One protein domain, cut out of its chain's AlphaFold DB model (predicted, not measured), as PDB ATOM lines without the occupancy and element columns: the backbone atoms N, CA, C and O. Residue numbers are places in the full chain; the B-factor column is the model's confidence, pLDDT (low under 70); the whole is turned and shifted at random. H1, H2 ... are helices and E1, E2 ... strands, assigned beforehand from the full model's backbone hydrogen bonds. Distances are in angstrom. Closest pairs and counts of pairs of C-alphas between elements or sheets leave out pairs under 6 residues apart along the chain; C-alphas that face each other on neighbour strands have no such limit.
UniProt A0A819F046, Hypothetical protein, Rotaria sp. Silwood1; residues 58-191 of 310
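AT A GLANCE: This is residues 58 to 191 of the 310 residues of the protein "Hypothetical protein" of Rotaria sp. Silwood1 (UniProt A0A819F046). One twisted sheet of four strands has two helices, H3 and H4, packed slantwise over one face, and its other face has no helix on it. Residues 71 to 79, of which 77 to 79 belong to H2, stick out at one end, and the link from E3 to E4 reaches out at the other. The printed part has 134 residues, with four named helices and four named strands in the order E1 H1 H2 E2 H3 E3 E4 H4; the class is mixed, helices and strands. The sheet is mixed, in the order E1, E2, E3, E4. The whole is compact, with a radius of gyration of the C-alphas of 16.1 A, yet elongated, spanning 55 by 31 by 23 A.

IN THESE COORDINATES: Find C-alpha 58 at (10.733, -11.408, -38.723); from there E1 runs through residues 58 to 65, 22.9 A. H1, residues 66 to 69, follows at once, then H2, residues 77 to 83. E2, residues 88 to 97, is the longest strand at 29.2 A. H3, residues 105 to 123, starts at (11.529, -19.293, -40.004) and is 27.0 A long. E3 is residues 130 to 137, 23.5 A, and E4 is residues 156 to 160. H4, residues 173 to 188, covers 22.0 A and ends at C-alpha 188, (8.611, -22.694, -19.082).

HOW THE PARTS SIT: Start at edge strand E1, antiparallel to E2: N 60 and O 93 are 2.9 A apart, within hydrogen-bond range. E2 and E3 are parallel, with N 133 and O 92 at 2.8 A, and E3 and E4 are parallel, with N 159 and O 134 at 2.8 A. E2, H3 and E3 form a strand-helix-strand unit, two parallel neighbour strands with a helix between, and its crossover is left-handed. H3 and H4 lie on the same face, giving two layers, helices on one face of a sheet. H3 has a height over the sheet of 9.0 A; look at Val 93 and Thr 109, the closest C-alphas of E2 and H3, 6.4 A apart. H4 has a height over the sheet of 12.0 A; the closest C-alphas of E4 and H4 are those of Cys 157 and His 186, 6.2 A apart. With residues 111 to 119 alone, H3 touches H4; the closest C-alphas are those of Ala 115 and Ala 184, 5.1 A apart. They run the same way at a steep tilt of 56 degrees. H1 and H3 are close but not clearly touching, with the C-alphas of Leu 69 and Lys 117 closest at 6.8 A. H2 is not on the sheet and is apart from H3. In H3 and H4 every O i to N i+4 pair is within hydrogen-bond range; H2 has 1 of 3, and 1 of 4 O i to N i+3 pairs; H1 is too short for an O i to N i+4 pair.

THE WHOLE: The two C-alphas farthest apart are those of Lys 78 and Asp 142, 56.0 A. The printed part has no cut. The long links are E3 to E4 and E4 to H4. Mean pLDDT of the printed part is 87.4; look for values under 70 at residues 70 to 85 and residue 147.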
ATOM      1  N   ASN A  58      11.876 -10.583 -38.344       96.25
ATOM      2  CA  ASN A  58      10.733 -11.408 -38.723       96.25
ATOM      3  C   ASN A  58       9.769 -11.459 -37.548       96.25
ATOM      4  O   ASN A  58      10.122 -11.957 -36.482       96.25
ATOM      5  N   PHE A  59       8.566 -10.929 -37.740       97.19
ATOM      6  CA  PHE A  59       7.553 -10.811 -36.701       97.19
ATOM      7  C   PHE A  59       6.341 -11.673 -37.040       97.19
ATOM      8  O   PHE A  59       5.712 -11.490 -38.082       97.19
ATOM      9  N   THR A  60       5.972 -12.566 -36.125       98.06
ATOM     10  CA  THR A  60       4.721 -13.323 -36.211       98.06
ATOM     11  C   THR A  60       3.892 -13.132 -34.950       98.06
ATOM     12  O   THR A  60       4.381 -13.315 -33.837       98.06
ATOM     13  N   TYR A  61       2.609 -12.824 -35.134       97.94
ATOM     14  CA  TYR A  61       1.601 -12.810 -34.079       97.94
ATOM     15  C   TYR A  61       0.640 -13.993 -34.233       97.94
ATOM     16  O   TYR A  61       0.095 -14.233 -35.311       97.94
ATOM     17  N   ILE A  62       0.389 -14.701 -33.133       96.31
ATOM     18  CA  ILE A  62      -0.557 -15.809 -33.045       96.31
ATOM     19  C   ILE A  62      -1.443 -15.604 -31.816       96.31
ATOM     20  O   ILE A  62      -0.958 -15.462 -30.699       96.31
ATOM     21  N   SER A  63      -2.761 -15.652 -31.998       94.88
ATOM     22  CA  SER A  63      -3.697 -15.761 -30.874       94.88
ATOM     23  C   SER A  63      -3.953 -17.235 -30.558       94.88
ATOM     24  O   SER A  63      -4.461 -17.970 -31.414       94.88
ATOM     25  N   ILE A  64      -3.593 -17.656 -29.345       92.38
ATOM     26  CA  ILE A  64      -3.837 -18.994 -28.800       92.38
ATOM     27  C   ILE A  64      -5.050 -18.920 -27.872       92.38
ATOM     28  O   ILE A  64      -5.121 -18.059 -26.998       92.38
ATOM     29  N   SER A  65      -6.003 -19.821 -28.075       88.06
ATOM     30  CA  SER A  65      -7.260 -19.881 -27.334       88.06
ATOM     31  C   SER A  65      -7.708 -21.330 -27.137       88.06
ATOM     32  O   SER A  65      -7.189 -22.222 -27.814       88.06
ATOM     33  N   ASP A  66      -8.640 -21.567 -26.213       78.94
ATOM     34  CA  ASP A  66      -9.130 -22.911 -25.851       78.94
ATOM     35  C   ASP A  66      -9.557 -23.759 -27.046       78.94
ATOM     36  O   ASP A  66      -9.123 -24.898 -27.193       78.94
ATOM     37  N   ASP A  67     -10.340 -23.179 -27.953       70.12
ATOM     38  CA  ASP A  67     -10.814 -23.813 -29.186       70.12
ATOM     39  C   ASP A  67      -9.667 -24.304 -30.086       70.12
ATOM     40  O   ASP A  67      -9.836 -25.237 -30.872       70.12
ATOM     41  N   LYS A  68      -8.477 -23.707 -29.952       70.19
ATOM     42  CA  LYS A  68      -7.263 -24.059 -30.704       70.19
ATOM     43  C   LYS A  68      -6.308 -24.977 -29.941       70.19
ATOM     44  O   LYS A  68      -5.299 -25.399 -30.524       70.19
ATOM     45  N   LEU A  69      -6.561 -25.218 -28.656       70.50
ATOM     46  CA  LEU A  69      -5.790 -26.106 -27.782       70.50
ATOM     47  C   LEU A  69      -6.506 -27.443 -27.576       70.50
ATOM     48  O   LEU A  69      -5.870 -28.489 -27.661       70.50
ATOM     49  N   PHE A  70      -7.824 -27.396 -27.402       63.44
ATOM     50  CA  PHE A  70      -8.699 -28.538 -27.182       63.44
ATOM     51  C   PHE A  70      -9.771 -28.591 -28.281       63.44
ATOM     52  O   PHE A  70     -10.906 -28.158 -28.061       63.44
ATOM     53  N   PRO A  71      -9.471 -29.109 -29.489       52.66
ATOM     54  CA  PRO A  71     -10.542 -29.437 -30.422       52.66
ATOM     55  C   PRO A  71     -11.468 -30.447 -29.724       52.66
ATOM     56  O   PRO A  71     -10.985 -31.453 -29.214       52.66
ATOM     57  N   CYS A  72     -12.774 -30.152 -29.658       42.25
ATOM     58  CA  CYS A  72     -13.809 -30.791 -28.819       42.25
ATOM     59  C   CYS A  72     -13.946 -32.336 -28.863       42.25
ATOM     60  O   CYS A  72     -14.915 -32.867 -28.329       42.25
ATOM     61  N   SER A  73     -13.049 -33.083 -29.506       43.59
ATOM     62  CA  SER A  73     -13.165 -34.520 -29.755       43.59
ATOM     63  C   SER A  73     -12.226 -35.425 -28.945       43.59
ATOM     64  O   SER A  73     -12.385 -36.639 -29.048       43.59
ATOM     65  N   SER A  74     -11.263 -34.906 -28.168       46.22
ATOM     66  CA  SER A  74     -10.208 -35.756 -27.569       46.22
ATOM     67  C   SER A  74      -9.959 -35.610 -26.065       46.22
ATOM     68  O   SER A  74      -9.191 -36.401 -25.522       46.22
ATOM     69  N   PHE A  75     -10.600 -34.664 -25.377       48.78
ATOM     70  CA  PHE A  75     -10.426 -34.475 -23.933       48.78
ATOM     71  C   PHE A  75     -11.722 -34.745 -23.169       48.78
ATOM     72  O   PHE A  75     -12.804 -34.328 -23.577       48.78
ATOM     73  N   ASP A  76     -11.589 -35.462 -22.054       51.03
ATOM     74  CA  ASP A  76     -12.679 -35.788 -21.141       51.03
ATOM     75  C   ASP A  76     -13.277 -34.481 -20.588       51.03
ATOM     76  O   ASP A  76     -12.646 -33.785 -19.789       51.03
ATOM     77  N   GLN A  77     -14.478 -34.110 -21.052       51.50
ATOM     78  CA  GLN A  77     -15.147 -32.837 -20.725       51.50
ATOM     79  C   GLN A  77     -15.206 -32.562 -19.212       51.50
ATOM     80  O   GLN A  77     -15.165 -31.408 -18.790       51.50
ATOM     81  N   LYS A  78     -15.204 -33.613 -18.382       48.16
ATOM     82  CA  LYS A  78     -15.204 -33.507 -16.916       48.16
ATOM     83  C   LYS A  78     -13.956 -32.844 -16.322       48.16
ATOM     84  O   LYS A  78     -14.062 -32.225 -15.268       48.16
ATOM     85  N   LEU A  79     -12.794 -32.962 -16.968       49.81
ATOM     86  CA  LEU A  79     -11.544 -32.335 -16.510       49.81
ATOM     87  C   LEU A  79     -11.522 -30.827 -16.799       49.81
ATOM     88  O   LEU A  79     -10.971 -30.057 -16.012       49.81
ATOM     89  N   ILE A  80     -12.185 -30.405 -17.880       53.62
ATOM     90  CA  ILE A  80     -12.354 -28.990 -18.227       53.62
ATOM     91  C   ILE A  80     -13.316 -28.320 -17.231       53.62
ATOM     92  O   ILE A  80     -13.056 -27.230 -16.734       53.62
ATOM     93  N   GLU A  81     -14.409 -28.981 -16.857       55.53
ATOM     94  CA  GLU A  81     -15.468 -28.345 -16.060       55.53
ATOM     95  C   GLU A  81     -15.094 -28.027 -14.603       55.53
ATOM     96  O   GLU A  81     -15.740 -27.175 -13.992       55.53
ATOM     97  N   GLN A  82     -14.074 -28.671 -14.023       53.78
ATOM     98  CA  GLN A  82     -13.819 -28.550 -12.579       53.78
ATOM     99  C   GLN A  82     -12.702 -27.572 -12.193       53.78
ATOM    100  O   GLN A  82     -12.752 -27.069 -11.076       53.78
ATOM    101  N   ASN A  83     -11.733 -27.267 -13.071       56.25
ATOM    102  CA  ASN A  83     -10.594 -26.382 -12.747       56.25
ATOM    103  C   ASN A  83      -9.973 -25.647 -13.961       56.25
ATOM    104  O   ASN A  83      -8.854 -25.143 -13.868       56.25
ATOM    105  N   HIS A  84     -10.640 -25.601 -15.116       64.25
ATOM    106  CA  HIS A  84     -10.048 -25.025 -16.324       64.25
ATOM    107  C   HIS A  84     -10.062 -23.492 -16.318       64.25
ATOM    108  O   HIS A  84     -11.108 -22.856 -16.167       64.25
ATOM    109  N   THR A  85      -8.895 -22.890 -16.539       66.75
ATOM    110  CA  THR A  85      -8.781 -21.449 -16.780       66.75
ATOM    111  C   THR A  85      -8.967 -21.195 -18.270       66.75
ATOM    112  O   THR A  85      -8.200 -21.732 -19.058       66.75
ATOM    113  N   GLN A  86      -9.952 -20.376 -18.659       76.56
ATOM    114  CA  GLN A  86     -10.157 -20.004 -20.065       76.56
ATOM    115  C   GLN A  86      -8.852 -19.473 -20.676       76.56
ATOM    116  O   GLN A  86      -8.297 -18.481 -20.194       76.56
ATOM    117  N   ILE A  87      -8.370 -20.113 -21.741       80.50
ATOM    118  CA  ILE A  87      -7.122 -19.736 -22.396       80.50
ATOM    119  C   ILE A  87      -7.406 -18.671 -23.447       80.50
ATOM    120  O   ILE A  87      -8.146 -18.877 -24.411       80.50
ATOM    121  N   SER A  88      -6.774 -17.514 -23.266       89.00
ATOM    122  CA  SER A  88      -6.657 -16.461 -24.269       89.00
ATOM    123  C   SER A  88      -5.282 -15.816 -24.138       89.00
ATOM    124  O   SER A  88      -4.989 -15.147 -23.148       89.00
ATOM    125  N   LEU A  89      -4.417 -16.070 -25.117       94.75
ATOM    126  CA  LEU A  89      -3.017 -15.670 -25.097       94.75
ATOM    127  C   LEU A  89      -2.612 -15.027 -26.426       94.75
ATOM    128  O   LEU A  89      -2.755 -15.624 -27.496       94.75
ATOM    129  N   SER A  90      -2.033 -13.831 -26.347       97.56
ATOM    130  CA  SER A  90      -1.321 -13.194 -27.457       97.56
ATOM    131  C   SER A  90       0.128 -13.685 -27.503       97.56
ATOM    132  O   SER A  90       0.939 -13.334 -26.652       97.56
ATOM    133  N   PHE A  91       0.467 -14.513 -28.487       98.19
ATOM    134  CA  PHE A  91       1.795 -15.103 -28.632       98.19
ATOM    135  C   PHE A  91       2.560 -14.454 -29.785       98.19
ATOM    136  O   PHE A  91       2.041 -14.333 -30.894       98.19
ATOM    137  N   TYR A  92       3.794 -14.043 -29.519       98.56
ATOM    138  CA  TYR A  92       4.661 -13.359 -30.471       98.56
ATOM    139  C   TYR A  92       5.922 -14.181 -30.697       98.56
ATOM    140  O   TYR A  92       6.533 -14.646 -29.736       98.56
ATOM    141  N   VAL A  93       6.324 -14.332 -31.955       98.44
ATOM    142  CA  VAL A  93       7.609 -14.927 -32.330       98.44
ATOM    143  C   VAL A  93       8.387 -13.898 -33.134       98.44
ATOM    144  O   VAL A  93       7.891 -13.394 -34.143       98.44
ATOM    145  N   ILE A  94       9.585 -13.573 -32.657       98.06
ATOM    146  CA  ILE A  94      10.507 -12.630 -33.282       98.06
ATOM    147  C   ILE A  94      11.778 -13.377 -33.642       98.06
ATOM    148  O   ILE A  94      12.352 -14.042 -32.786       98.06
ATOM    149  N   ILE A  95      12.216 -13.286 -34.894       96.94
ATOM    150  CA  ILE A  95      13.422 -13.978 -35.355       96.94
ATOM    151  C   ILE A  95      14.314 -13.015 -36.130       96.94
ATOM    152  O   ILE A  95      13.902 -12.439 -37.143       96.94
ATOM    153  N   TYR A  96      15.558 -12.908 -35.676       95.12
ATOM    154  CA  TYR A  96      16.665 -12.331 -36.424       95.12
ATOM    155  C   TYR A  96      17.549 -13.466 -36.926       95.12
ATOM    156  O   TYR A  96      18.062 -14.254 -36.133       95.12
ATOM    157  N   THR A  97      17.728 -13.567 -38.239       93.25
ATOM    158  CA  THR A  97      18.627 -14.561 -38.828       93.25
ATOM    159  C   THR A  97      19.404 -13.962 -39.988       93.25
ATOM    160  O   THR A  97      18.840 -13.270 -40.836       93.25
ATOM    161  N   GLU A  98      20.705 -14.237 -40.015       92.25
ATOM    162  CA  GLU A  98      21.562 -13.998 -41.181       92.25
ATOM    163  C   GLU A  98      21.701 -15.254 -42.059       92.25
ATOM    164  O   GLU A  98      22.244 -15.186 -43.158       92.25
ATOM    165  N   ASP A  99      21.211 -16.406 -41.591       88.38
ATOM    166  CA  ASP A  99      21.263 -17.691 -42.294       88.38
ATOM    167  C   ASP A  99      19.893 -18.039 -42.889       88.38
ATOM    168  O   ASP A  99      19.208 -18.973 -42.469       88.38
ATOM    169  N   THR A 100      19.454 -17.245 -43.867       84.50
ATOM    170  CA  THR A 100      18.139 -17.418 -44.507       84.50
ATOM    171  C   THR A 100      18.042 -18.668 -45.383       84.50
ATOM    172  O   THR A 100      16.951 -19.020 -45.823       84.50
ATOM    173  N   GLU A 101      19.164 -19.330 -45.679       85.25
ATOM    174  CA  GLU A 101      19.197 -20.538 -46.509       85.25
ATOM    175  C   GLU A 101      19.021 -21.815 -45.681       85.25
ATOM    176  O   GLU A 101      18.338 -22.742 -46.124       85.25
ATOM    177  N   ASN A 102      19.608 -21.873 -44.480       87.25
ATOM    178  CA  ASN A 102      19.592 -23.081 -43.653       87.25
ATOM    179  C   ASN A 102      18.617 -23.014 -42.475       87.25
ATOM    180  O   ASN A 102      18.351 -24.060 -41.872       87.25
ATOM    181  N   PHE A 103      18.067 -21.835 -42.171       91.44
ATOM    182  CA  PHE A 103      17.129 -21.626 -41.074       91.44
ATOM    183  C   PHE A 103      15.708 -21.339 -41.579       91.44
ATOM    184  O   PHE A 103      15.426 -20.291 -42.160       91.44
ATOM    185  N   ASP A 104      14.791 -22.273 -41.332       95.00
ATOM    186  CA  ASP A 104      13.388 -22.177 -41.741       95.00
ATOM    187  C   ASP A 104      12.552 -21.467 -40.662       95.00
ATOM    188  O   ASP A 104      12.154 -22.048 -39.646       95.00
ATOM    189  N   ILE A 105      12.280 -20.183 -40.903       94.75
ATOM    190  CA  ILE A 105      11.529 -19.293 -40.004       94.75
ATOM    191  C   ILE A 105      10.115 -19.822 -39.732       94.75
ATOM    192  O   ILE A 105       9.654 -19.782 -38.586       94.75
ATOM    193  N   ASP A 106       9.428 -20.346 -40.749       95.75
ATOM    194  CA  ASP A 106       8.055 -20.840 -40.611       95.75
ATOM    195  C   ASP A 106       8.017 -22.106 -39.754       95.75
ATOM    196  O   ASP A 106       7.153 -22.263 -38.883       95.75
ATOM    197  N   MET A 107       8.963 -23.015 -39.983       95.81
ATOM    198  CA  MET A 107       9.114 -24.223 -39.183       95.81
ATOM    199  C   MET A 107       9.408 -23.882 -37.721       95.81
ATOM    200  O   MET A 107       8.729 -24.384 -36.824       95.81
ATOM    201  N   VAL A 108      10.361 -22.990 -37.463       96.06
ATOM    202  CA  VAL A 108      10.743 -22.580 -36.104       96.06
ATOM    203  C   VAL A 108       9.609 -21.852 -35.387       96.06
ATOM    204  O   VAL A 108       9.360 -22.092 -34.200       96.06
ATOM    205  N   THR A 109       8.851 -21.032 -36.110       97.38
ATOM    206  CA  THR A 109       7.641 -20.393 -35.586       97.38
ATOM    207  C   THR A 109       6.613 -21.442 -35.158       97.38
ATOM    208  O   THR A 109       6.082 -21.365 -34.049       97.38
ATOM    209  N   LYS A 110       6.379 -22.483 -35.973       96.81
ATOM    210  CA  LYS A 110       5.477 -23.592 -35.613       96.81
ATOM    211  C   LYS A 110       5.965 -24.359 -34.384       96.81
ATOM    212  O   LYS A 110       5.155 -24.647 -33.505       96.81
ATOM    213  N   LEU A 111       7.266 -24.646 -34.290       97.50
ATOM    214  CA  LEU A 111       7.851 -25.313 -33.120       97.50
ATOM    215  C   LEU A 111       7.667 -24.483 -31.847       97.50
ATOM    216  O   LEU A 111       7.296 -25.038 -30.814       97.50
ATOM    217  N   SER A 112       7.844 -23.163 -31.940       98.19
ATOM    218  CA  SER A 112       7.653 -22.226 -30.825       98.19
ATOM    219  C   SER A 112       6.204 -22.187 -30.349       98.19
ATOM    220  O   SER A 112       5.937 -22.278 -29.150       98.19
ATOM    221  N   VAL A 113       5.254 -22.112 -31.289       96.88
ATOM    222  CA  VAL A 113       3.821 -22.175 -30.978       96.88
ATOM    223  C   VAL A 113       3.485 -23.505 -30.311       96.88
ATOM    224  O   VAL A 113       2.826 -23.514 -29.275       96.88
ATOM    225  N   GLN A 114       3.949 -24.626 -30.862       96.38
ATOM    226  CA  GLN A 114       3.664 -25.947 -30.304       96.38
ATOM    227  C   GLN A 114       4.284 -26.130 -28.910       96.38
ATOM    228  O   GLN A 114       3.625 -26.675 -28.028       96.38
ATOM    229  N   ALA A 115       5.501 -25.626 -28.682       98.00
ATOM    230  CA  ALA A 115       6.138 -25.648 -27.367       98.00
ATOM    231  C   ALA A 115       5.312 -24.874 -26.326       98.00
ATOM    232  O   ALA A 115       5.026 -25.407 -25.255       98.00
ATOM    233  N   MET A 116       4.853 -23.660 -26.663       97.31
ATOM    234  CA  MET A 116       3.949 -22.890 -25.803       97.31
ATOM    235  C   MET A 116       2.655 -23.664 -25.528       97.31
ATOM    236  O   MET A 116       2.289 -23.838 -24.372       97.31
ATOM    237  N   LYS A 117       1.983 -24.185 -26.564       94.69
ATOM    238  CA  LYS A 117       0.738 -24.954 -26.401       94.69
ATOM    239  C   LYS A 117       0.906 -26.134 -25.441       94.69
ATOM    240  O   LYS A 117       0.104 -26.289 -24.528       94.69
ATOM    241  N   ASN A 118       1.962 -26.923 -25.616       94.62
ATOM    242  CA  ASN A 118       2.253 -28.072 -24.762       94.62
ATOM    243  C   ASN A 118       2.494 -27.659 -23.300       94.62
ATOM    244  O   ASN A 118       2.031 -28.337 -22.388       94.62
ATOM    245  N   LEU A 119       3.170 -26.530 -23.062       95.88
ATOM    246  CA  LEU A 119       3.381 -26.004 -21.710       95.88
ATOM    247  C   LEU A 119       2.095 -25.474 -21.073       95.88
ATOM    248  O   LEU A 119       1.880 -25.687 -19.883       95.88
ATOM    249  N   LEU A 120       1.218 -24.829 -21.847       93.19
ATOM    250  CA  LEU A 120      -0.097 -24.404 -21.358       93.19
ATOM    251  C   LEU A 120      -0.940 -25.609 -20.929       93.19
ATOM    252  O   LEU A 120      -1.564 -25.561 -19.873       93.19
ATOM    253  N   LEU A 121      -0.908 -26.697 -21.708       89.88
ATOM    254  CA  LEU A 121      -1.559 -27.962 -21.354       89.88
ATOM    255  C   LEU A 121      -0.950 -28.585 -20.093       89.88
ATOM    256  O   LEU A 121      -1.686 -29.057 -19.233       89.88
ATOM    257  N   TYR A 122       0.379 -28.559 -19.971       91.69
ATOM    258  CA  TYR A 122       1.094 -29.106 -18.819       91.69
ATOM    259  C   TYR A 122       0.756 -28.368 -17.517       91.69
ATOM    260  O   TYR A 122       0.390 -28.988 -16.523       91.69
ATOM    261  N   TYR A 123       0.870 -27.037 -17.517       90.25
ATOM    262  CA  TYR A 123       0.644 -26.230 -16.317       90.25
ATOM    263  C   TYR A 123      -0.838 -26.013 -16.008       90.25
ATOM    264  O   TYR A 123      -1.179 -25.758 -14.853       90.25
ATOM    265  N   ASN A 124      -1.705 -26.052 -17.026       86.06
ATOM    266  CA  ASN A 124      -3.142 -25.778 -16.930       86.06
ATOM    267  C   ASN A 124      -3.488 -24.439 -16.227       86.06
ATOM    268  O   ASN A 124      -4.570 -24.255 -15.674       86.06
ATOM    269  N   ILE A 125      -2.543 -23.494 -16.221       85.38
ATOM    270  CA  ILE A 125      -2.650 -22.157 -15.626       85.38
ATOM    271  C   ILE A 125      -1.870 -21.198 -16.518       85.38
ATOM    272  O   ILE A 125      -0.710 -21.463 -16.833       85.38
ATOM    273  N   ILE A 126      -2.464 -20.050 -16.858       86.94
ATOM    274  CA  ILE A 126      -1.805 -19.009 -17.659       86.94
ATOM    275  C   ILE A 126      -1.617 -17.745 -16.825       86.94
ATOM    276  O   ILE A 126      -2.581 -17.026 -16.564       86.94
ATOM    277  N   PRO A 127      -0.383 -17.423 -16.412       89.69
ATOM    278  CA  PRO A 127      -0.148 -16.302 -15.518       89.69
ATOM    279  C   PRO A 127       0.203 -14.997 -16.267       89.69
ATOM    280  O   PRO A 127       0.777 -14.068 -15.686       89.69
ATOM    281  N   PHE A 128      -0.099 -14.935 -17.566       92.69
ATOM    282  CA  PHE A 128       0.155 -13.804 -18.460       92.69
ATOM    283  C   PHE A 128      -0.881 -13.748 -19.592       92.69
ATOM    284  O   PHE A 128      -1.385 -14.771 -20.035       92.69
ATOM    285  N   SER A 129      -1.191 -12.550 -20.087       93.69
ATOM    286  CA  SER A 129      -2.093 -12.359 -21.238       93.69
ATOM    287  C   SER A 129      -1.365 -12.374 -22.586       93.69
ATOM    288  O   SER A 129      -1.993 -12.465 -23.641       93.69
ATOM    289  N   PHE A 130      -0.034 -12.290 -22.563       97.38
ATOM    290  CA  PHE A 130       0.810 -12.370 -23.743       97.38
ATOM    291  C   PHE A 130       2.168 -12.995 -23.432       97.38
ATOM    292  O   PHE A 130       2.609 -12.981 -22.283       97.38
ATOM    293  N   TYR A 131       2.849 -13.494 -24.464       98.31
ATOM    294  CA  TYR A 131       4.224 -13.970 -24.350       98.31
ATOM    295  C   TYR A 131       5.002 -13.775 -25.653       98.31
ATOM    296  O   TYR A 131       4.453 -13.997 -26.730       98.31
ATOM    297  N   THR A 132       6.271 -13.376 -25.563       98.69
ATOM    298  CA  THR A 132       7.156 -13.202 -26.729       98.69
ATOM    299  C   THR A 132       8.325 -14.176 -26.689       98.69
ATOM    300  O   THR A 132       9.096 -14.169 -25.740       98.69
ATOM    301  N   VAL A 133       8.508 -14.966 -27.740       98.56
ATOM    302  CA  VAL A 133       9.754 -15.703 -27.975       98.56
ATOM    303  C   VAL A 133      10.563 -14.924 -28.996       98.56
ATOM    304  O   VAL A 133      10.106 -14.740 -30.122       98.56
ATOM    305  N   ALA A 134      11.747 -14.467 -28.614       97.94
ATOM    306  CA  ALA A 134      12.689 -13.853 -29.534       97.94
ATOM    307  C   ALA A 134      13.887 -14.769 -29.752       97.94
ATOM    308  O   ALA A 134      14.415 -15.329 -28.794       97.94
ATOM    309  N   MET A 135      14.308 -14.928 -31.003       96.00
ATOM    310  CA  MET A 135      15.453 -15.750 -31.368       96.00
ATOM    311  C   MET A 135      16.440 -14.978 -32.226       96.00
ATOM    312  O   MET A 135      16.043 -14.267 -33.153       96.00
ATOM    313  N   GLU A 136      17.722 -15.193 -31.956       92.81
ATOM    314  CA  GLU A 136      18.815 -14.656 -32.762       92.81
ATOM    315  C   GLU A 136      19.683 -15.794 -33.301       92.81
ATOM    316  O   GLU A 136      20.130 -16.671 -32.557       92.81
ATOM    317  N   ILE A 137      19.904 -15.766 -34.615       91.50
ATOM    318  CA  ILE A 137      20.764 -16.669 -35.383       91.50
ATOM    319  C   ILE A 137      21.656 -15.798 -36.269       91.50
ATOM    320  O   ILE A 137      21.517 -15.720 -37.491       91.50
ATOM    321  N   ILE A 138      22.535 -15.057 -35.609       90.00
ATOM    322  CA  ILE A 138      23.354 -14.006 -36.214       90.00
ATOM    323  C   ILE A 138      24.812 -14.444 -36.146       90.00
ATOM    324  O   ILE A 138      25.236 -15.061 -35.164       90.00
ATOM    325  N   LYS A 139      25.594 -14.152 -37.190       90.69
ATOM    326  CA  LYS A 139      27.017 -14.462 -37.184       90.69
ATOM    327  C   LYS A 139      27.715 -13.604 -36.120       90.69
ATOM    328  O   LYS A 139      27.623 -12.377 -36.173       90.69
ATOM    329  N   PRO A 140      28.447 -14.206 -35.169       89.19
ATOM    330  CA  PRO A 140      29.148 -13.424 -34.165       89.19
ATOM    331  C   PRO A 140      30.280 -12.615 -34.811       89.19
ATOM    332  O   PRO A 140      30.938 -13.068 -35.748       89.19
ATOM    333  N   LEU A 141      30.528 -11.416 -34.279       89.69
ATOM    334  CA  LEU A 141      31.638 -10.562 -34.723       89.69
ATOM    335  C   LEU A 141      33.014 -11.097 -34.288       89.69
ATOM    336  O   LEU A 141      34.020 -10.770 -34.910       89.69
ATOM    337  N   ASP A 142      33.054 -11.894 -33.217       89.56
ATOM    338  CA  ASP A 142      34.260 -12.500 -32.643       89.56
ATOM    339  C   ASP A 142      33.939 -13.946 -32.241       89.56
ATOM    340  O   ASP A 142      32.872 -14.213 -31.678       89.56
ATOM    341  N   ASP A 143      34.869 -14.870 -32.491       85.38
ATOM    342  CA  ASP A 143      34.731 -16.298 -32.183       85.38
ATOM    343  C   ASP A 143      34.455 -16.576 -30.692       85.38
ATOM    344  O   ASP A 143      33.866 -17.602 -30.345       85.38
ATOM    345  N   LYS A 144      34.811 -15.646 -29.796       82.75
ATOM    346  CA  LYS A 144      34.493 -15.715 -28.359       82.75
ATOM    347  C   LYS A 144      32.997 -15.628 -28.042       82.75
ATOM    348  O   LYS A 144      32.609 -15.982 -26.937       82.75
ATOM    349  N   HIS A 145      32.172 -15.165 -28.979       80.44
ATOM    350  CA  HIS A 145      30.716 -15.046 -28.821       80.44
ATOM    351  C   HIS A 145      29.956 -16.126 -29.605       80.44
ATOM    352  O   HIS A 145      28.809 -15.931 -29.997       80.44
ATOM    353  N   THR A 146      30.606 -17.258 -29.890       81.19
ATOM    354  CA  THR A 146      29.986 -18.379 -30.621       81.19
ATOM    355  C   THR A 146      29.085 -19.244 -29.746       81.19
ATOM    356  O   THR A 146      28.208 -19.939 -30.269       81.19
ATOM    357  N   ASP A 147      29.284 -19.188 -28.431       68.69
ATOM    358  CA  ASP A 147      28.457 -19.865 -27.446       68.69
ATOM    359  C   ASP A 147      27.203 -19.013 -27.220       68.69
ATOM    360  O   ASP A 147      27.222 -18.015 -26.502       68.69
ATOM    361  N   GLY A 148      26.123 -19.357 -27.927       76.75
ATOM    362  CA  GLY A 148      24.830 -18.696 -27.759       76.75
ATOM    363  C   GLY A 148      24.381 -18.701 -26.293       76.75
ATOM    364  O   GLY A 148      24.699 -19.616 -25.533       76.75
ATOM    365  N   PHE A 149      23.639 -17.673 -25.892       83.06
ATOM    366  CA  PHE A 149      23.120 -17.525 -24.535       83.06
ATOM    367  C   PHE A 149      21.648 -17.115 -24.563       83.06
ATOM    368  O   PHE A 149      21.286 -16.148 -25.228       83.06
ATOM    369  N   SER A 150      20.811 -17.824 -23.819       91.88
ATOM    370  CA  SER A 150      19.381 -17.538 -23.716       91.88
ATOM    371  C   SER A 150      19.044 -16.943 -22.354       91.88
ATOM    372  O   SER A 150      19.716 -17.244 -21.371       91.88
ATOM    373  N   MET A 151      17.978 -16.149 -22.288       93.25
ATOM    374  CA  MET A 151      17.493 -15.544 -21.050       93.25
ATOM    375  C   MET A 151      15.966 -15.569 -20.974       93.25
ATOM    376  O   MET A 151      15.262 -15.255 -21.938       93.25
ATOM    377  N   GLU A 152      15.448 -15.925 -19.807       94.00
ATOM    378  CA  GLU A 152      14.034 -15.903 -19.464       94.00
ATOM    379  C   GLU A 152      13.562 -14.567 -18.857       94.00
ATOM    380  O   GLU A 152      14.240 -13.913 -18.061       94.00
ATOM    381  N   HIS A 153      12.315 -14.207 -19.152       95.38
ATOM    382  CA  HIS A 153      11.613 -13.053 -18.593       95.38
ATOM    383  C   HIS A 153      10.170 -13.437 -18.230       95.38
ATOM    384  O   HIS A 153       9.676 -14.509 -18.576       95.38
ATOM    385  N   LEU A 154       9.457 -12.566 -17.514       94.56
ATOM    386  CA  LEU A 154       8.077 -12.803 -17.080       94.56
ATOM    387  C   LEU A 154       7.147 -13.080 -18.261       94.56
ATOM    388  O   LEU A 154       6.329 -13.996 -18.189       94.56
ATOM    389  N   ASN A 155       7.247 -12.282 -19.323       96.88
ATOM    390  CA  ASN A 155       6.363 -12.368 -20.490       96.88
ATOM    391  C   ASN A 155       7.150 -12.497 -21.804       96.88
ATOM    392  O   ASN A 155       6.635 -12.184 -22.882       96.88
ATOM    393  N   SER A 156       8.410 -12.922 -21.726       98.12
ATOM    394  CA  SER A 156       9.212 -13.217 -22.906       98.12
ATOM    395  C   SER A 156      10.389 -14.131 -22.601       98.12
ATOM    396  O   SER A 156      10.763 -14.307 -21.451       98.12
ATOM    397  N   CYS A 157      11.027 -14.660 -23.632       97.81
ATOM    398  CA  CYS A 157      12.389 -15.163 -23.541       97.81
ATOM    399  C   CYS A 157      13.179 -14.751 -24.782       97.81
ATOM    400  O   CYS A 157      12.605 -14.557 -25.858       97.81
ATOM    401  N   THR A 158      14.489 -14.636 -24.613       96.56
ATOM    402  CA  THR A 158      15.456 -14.481 -25.696       96.56
ATOM    403  C   THR A 158      16.229 -15.783 -25.817       96.56
ATOM    404  O   THR A 158      16.713 -16.310 -24.818       96.56
ATOM    405  N   ILE A 159      16.317 -16.330 -27.023       95.12
ATOM    406  CA  ILE A 159      16.990 -17.594 -27.307       95.12
ATOM    407  C   ILE A 159      18.033 -17.332 -28.384       95.12
ATOM    408  O   ILE A 159      17.707 -17.248 -29.568       95.12
ATOM    409  N   ASN A 160      19.297 -17.229 -27.980       90.69
ATOM    410  CA  ASN A 160      20.381 -17.050 -28.936       90.69
ATOM    411  C   ASN A 160      20.923 -18.417 -29.320       90.69
ATOM    412  O   ASN A 160      21.474 -19.158 -28.502       90.69
ATOM    413  N   VAL A 161      20.735 -18.755 -30.586       86.81
ATOM    414  CA  VAL A 161      21.137 -20.034 -31.146       86.81
ATOM    415  C   VAL A 161      22.464 -19.830 -31.862       86.81
ATOM    416  O   VAL A 161      22.673 -18.836 -32.556       86.81
ATOM    417  N   LYS A 162      23.380 -20.788 -31.716       88.38
ATOM    418  CA  LYS A 162      24.671 -20.750 -32.406       88.38
ATOM    419  C   LYS A 162      24.475 -20.581 -33.919       88.38
ATOM    420  O   LYS A 162      23.708 -21.329 -34.531       88.38
ATOM    421  N   TYR A 163      25.214 -19.650 -34.520       87.69
ATOM    422  CA  TYR A 163      25.225 -19.459 -35.971       87.69
ATOM    423  C   TYR A 163      25.592 -20.756 -36.714       87.69
ATOM    424  O   TYR A 163      26.476 -21.501 -36.282       87.69
ATOM    425  N   GLY A 164      24.905 -21.029 -37.827       85.38
ATOM    426  CA  GLY A 164      25.021 -22.285 -38.577       85.38
ATOM    427  C   GLY A 164      24.211 -23.447 -37.994       85.38
ATOM    428  O   GLY A 164      24.371 -24.588 -38.427       85.38
ATOM    429  N   THR A 165      23.344 -23.196 -37.007       86.44
ATOM    430  CA  THR A 165      22.362 -24.192 -36.563       86.44
ATOM    431  C   THR A 165      21.351 -24.463 -37.674       86.44
ATOM    432  O   THR A 165      20.627 -23.571 -38.104       86.44
ATOM    433  N   ILE A 166      21.288 -25.722 -38.113       88.25
ATOM    434  CA  ILE A 166      20.455 -26.151 -39.238       88.25
ATOM    435  C   ILE A 166      19.117 -26.673 -38.714       88.25
ATOM    436  O   ILE A 166      19.015 -27.825 -38.277       88.25
ATOM    437  N   ILE A 167      18.090 -25.830 -38.792       93.62
ATOM    438  CA  ILE A 167      16.698 -26.205 -38.529       93.62
ATOM    439  C   ILE A 167      15.877 -25.850 -39.758       93.62
ATOM    440  O   ILE A 167      15.545 -24.691 -39.989       93.62
ATOM    441  N   ASN A 168      15.589 -26.862 -40.568       93.38
ATOM    442  CA  ASN A 168      14.808 -26.743 -41.790       93.38
ATOM    443  C   ASN A 168      14.142 -28.078 -42.150       93.38
ATOM    444  O   ASN A 168      14.249 -29.067 -41.428       93.38
ATOM    445  N   LYS A 169      13.473 -28.125 -43.305       91.75
ATOM    446  CA  LYS A 169      12.774 -29.317 -43.814       91.75
ATOM    447  C   LYS A 169      13.619 -30.600 -43.928       91.75
ATOM    448  O   LYS A 169      13.040 -31.675 -44.036       91.75
ATOM    449  N   ASN A 170      14.949 -30.496 -43.966       93.75
ATOM    450  CA  ASN A 170      15.864 -31.639 -44.050       93.75
ATOM    451  C   ASN A 170      16.419 -32.049 -42.675       93.75
ATOM    452  O   ASN A 170      17.194 -33.003 -42.594       93.75
ATOM    453  N   SER A 171      16.079 -31.322 -41.608       95.44
ATOM    454  CA  SER A 171      16.470 -31.682 -40.250       95.44
ATOM    455  C   SER A 171      15.875 -33.035 -39.871       95.44
ATOM    456  O   SER A 171      14.724 -33.345 -40.166       95.44
ATOM    457  N   THR A 172      16.674 -33.841 -39.183       95.00
ATOM    458  CA  THR A 172      16.223 -35.106 -38.598       95.00
ATOM    459  C   THR A 172      15.211 -34.857 -37.482       95.00
ATOM    460  O   THR A 172      15.276 -33.833 -36.796       95.00
ATOM    461  N   ASP A 173      14.347 -35.835 -37.213       92.06
ATOM    462  CA  ASP A 173      13.377 -35.758 -36.112       92.06
ATOM    463  C   ASP A 173      14.037 -35.422 -34.771       92.06
ATOM    464  O   ASP A 173      13.493 -34.643 -33.993       92.06
ATOM    465  N   ASN A 174      15.235 -35.957 -34.510       90.75
ATOM    466  CA  ASN A 174      15.976 -35.675 -33.283       90.75
ATOM    467  C   ASN A 174      16.429 -34.208 -33.201       90.75
ATOM    468  O   ASN A 174      16.300 -33.591 -32.147       90.75
ATOM    469  N   GLN A 175      16.906 -33.615 -34.303       93.44
ATOM    470  CA  GLN A 175      17.269 -32.189 -34.333       93.44
ATOM    471  C   GLN A 175      16.054 -31.302 -34.046       93.44
ATOM    472  O   GLN A 175      16.143 -30.378 -33.242       93.44
ATOM    473  N   ILE A 176      14.904 -31.624 -34.646       95.38
ATOM    474  CA  ILE A 176      13.643 -30.902 -34.437       95.38
ATOM    475  C   ILE A 176      13.205 -31.001 -32.972       95.38
ATOM    476  O   ILE A 176      12.924 -29.991 -32.327       95.38
ATOM    477  N   LYS A 177      13.200 -32.223 -32.435       94.12
ATOM    478  CA  LYS A 177      12.814 -32.549 -31.057       94.12
ATOM    479  C   LYS A 177      13.708 -31.860 -30.022       94.12
ATOM    480  O   LYS A 177      13.195 -31.310 -29.048       94.12
ATOM    481  N   GLN A 178      15.025 -31.843 -30.234       93.56
ATOM    482  CA  GLN A 178      15.974 -31.148 -29.355       93.56
ATOM    483  C   GLN A 178      15.823 -29.628 -29.424       93.56
ATOM    484  O   GLN A 178      15.865 -28.955 -28.393       93.56
ATOM    485  N   PHE A 179      15.615 -29.078 -30.620       95.19
ATOM    486  CA  PHE A 179      15.416 -27.644 -30.787       95.19
ATOM    487  C   PHE A 179      14.120 -27.176 -30.116       95.19
ATOM    488  O   PHE A 179      14.119 -26.206 -29.361       95.19
ATOM    489  N   GLN A 180      13.028 -27.920 -30.311       97.06
ATOM    490  CA  GLN A 180      11.751 -27.645 -29.656       97.06
ATOM    491  C   GLN A 180      11.837 -27.760 -28.130       97.06
ATOM    492  O   GLN A 180      11.295 -26.909 -27.426       97.06
ATOM    493  N   TYR A 181      12.549 -28.766 -27.618       97.44
ATOM    494  CA  TYR A 181      12.841 -28.896 -26.192       97.44
ATOM    495  C   TYR A 181      13.547 -27.656 -25.631       97.44
ATOM    496  O   TYR A 181      13.145 -27.140 -24.589       97.44
ATOM    497  N   ASN A 182      14.560 -27.142 -26.336       95.62
ATOM    498  CA  ASN A 182      15.282 -25.942 -25.914       95.62
ATOM    499  C   ASN A 182      14.361 -24.714 -25.848       95.62
ATOM    500  O   ASN A 182      14.406 -23.949 -24.888       95.62
ATOM    501  N   ILE A 183      13.465 -24.558 -26.828       97.94
ATOM    502  CA  ILE A 183      12.450 -23.499 -26.801       97.94
ATOM    503  C   ILE A 183      11.522 -23.665 -25.594       97.94
ATOM    504  O   ILE A 183      11.294 -22.708 -24.853       97.94
ATOM    505  N   ALA A 184      11.011 -24.876 -25.369       98.38
ATOM    506  CA  ALA A 184      10.127 -25.167 -24.248       98.38
ATOM    507  C   ALA A 184      10.794 -24.874 -22.895       98.38
ATOM    508  O   ALA A 184      10.161 -24.303 -22.012       98.38
ATOM    509  N   HIS A 185      12.079 -25.192 -22.744       97.88
ATOM    510  CA  HIS A 185      12.850 -24.884 -21.540       97.88
ATOM    511  C   HIS A 185      12.903 -23.379 -21.234       97.88
ATOM    512  O   HIS A 185      12.673 -22.978 -20.094       97.88
ATOM    513  N   HIS A 186      13.102 -22.526 -22.237       97.81
ATOM    514  CA  HIS A 186      13.115 -21.081 -22.000       97.81
ATOM    515  C   HIS A 186      11.716 -20.480 -21.814       97.81
ATOM    516  O   HIS A 186      11.553 -19.532 -21.051       97.81
ATOM    517  N   ILE A 187      10.686 -21.034 -22.464       98.19
ATOM    518  CA  ILE A 187       9.298 -20.604 -22.236       98.19
ATOM    519  C   ILE A 187       8.827 -20.994 -20.832       98.19
ATOM    520  O   ILE A 187       8.190 -20.185 -20.156       98.19
ATOM    521  N   GLN A 188       9.121 -22.215 -20.372       97.31
ATOM    522  CA  GLN A 188       8.611 -22.694 -19.082       97.31
ATOM    523  C   GLN A 188       9.110 -21.837 -17.918       97.31
ATOM    524  O   GLN A 188       8.431 -21.739 -16.894       97.31
ATOM    525  N   HIS A 189      10.236 -21.143 -18.106       97.19
ATOM    526  CA  HIS A 189      10.763 -20.262 -17.084       97.19
ATOM    527  C   HIS A 189       9.825 -19.117 -16.685       97.19
ATOM    528  O   HIS A 189       9.909 -18.623 -15.559       97.19
ATOM    529  N   ALA A 190       8.846 -18.779 -17.529       96.19
ATOM    530  CA  ALA A 190       7.759 -17.867 -17.191       96.19
ATOM    531  C   ALA A 190       6.967 -18.295 -15.939       96.19
ATOM    532  O   ALA A 190       6.454 -17.439 -15.210       96.19
ATOM    533  N   TRP A 191       6.874 -19.601 -15.670       95.25
ATOM    534  CA  TRP A 191       6.353 -20.149 -14.418       95.25
ATOM    535  C   TRP A 191       7.484 -20.297 -13.395       95.25
ATOM    536  O   TRP A 191       7.415 -19.691 -12.324       95.25
TER     537      TRP A 191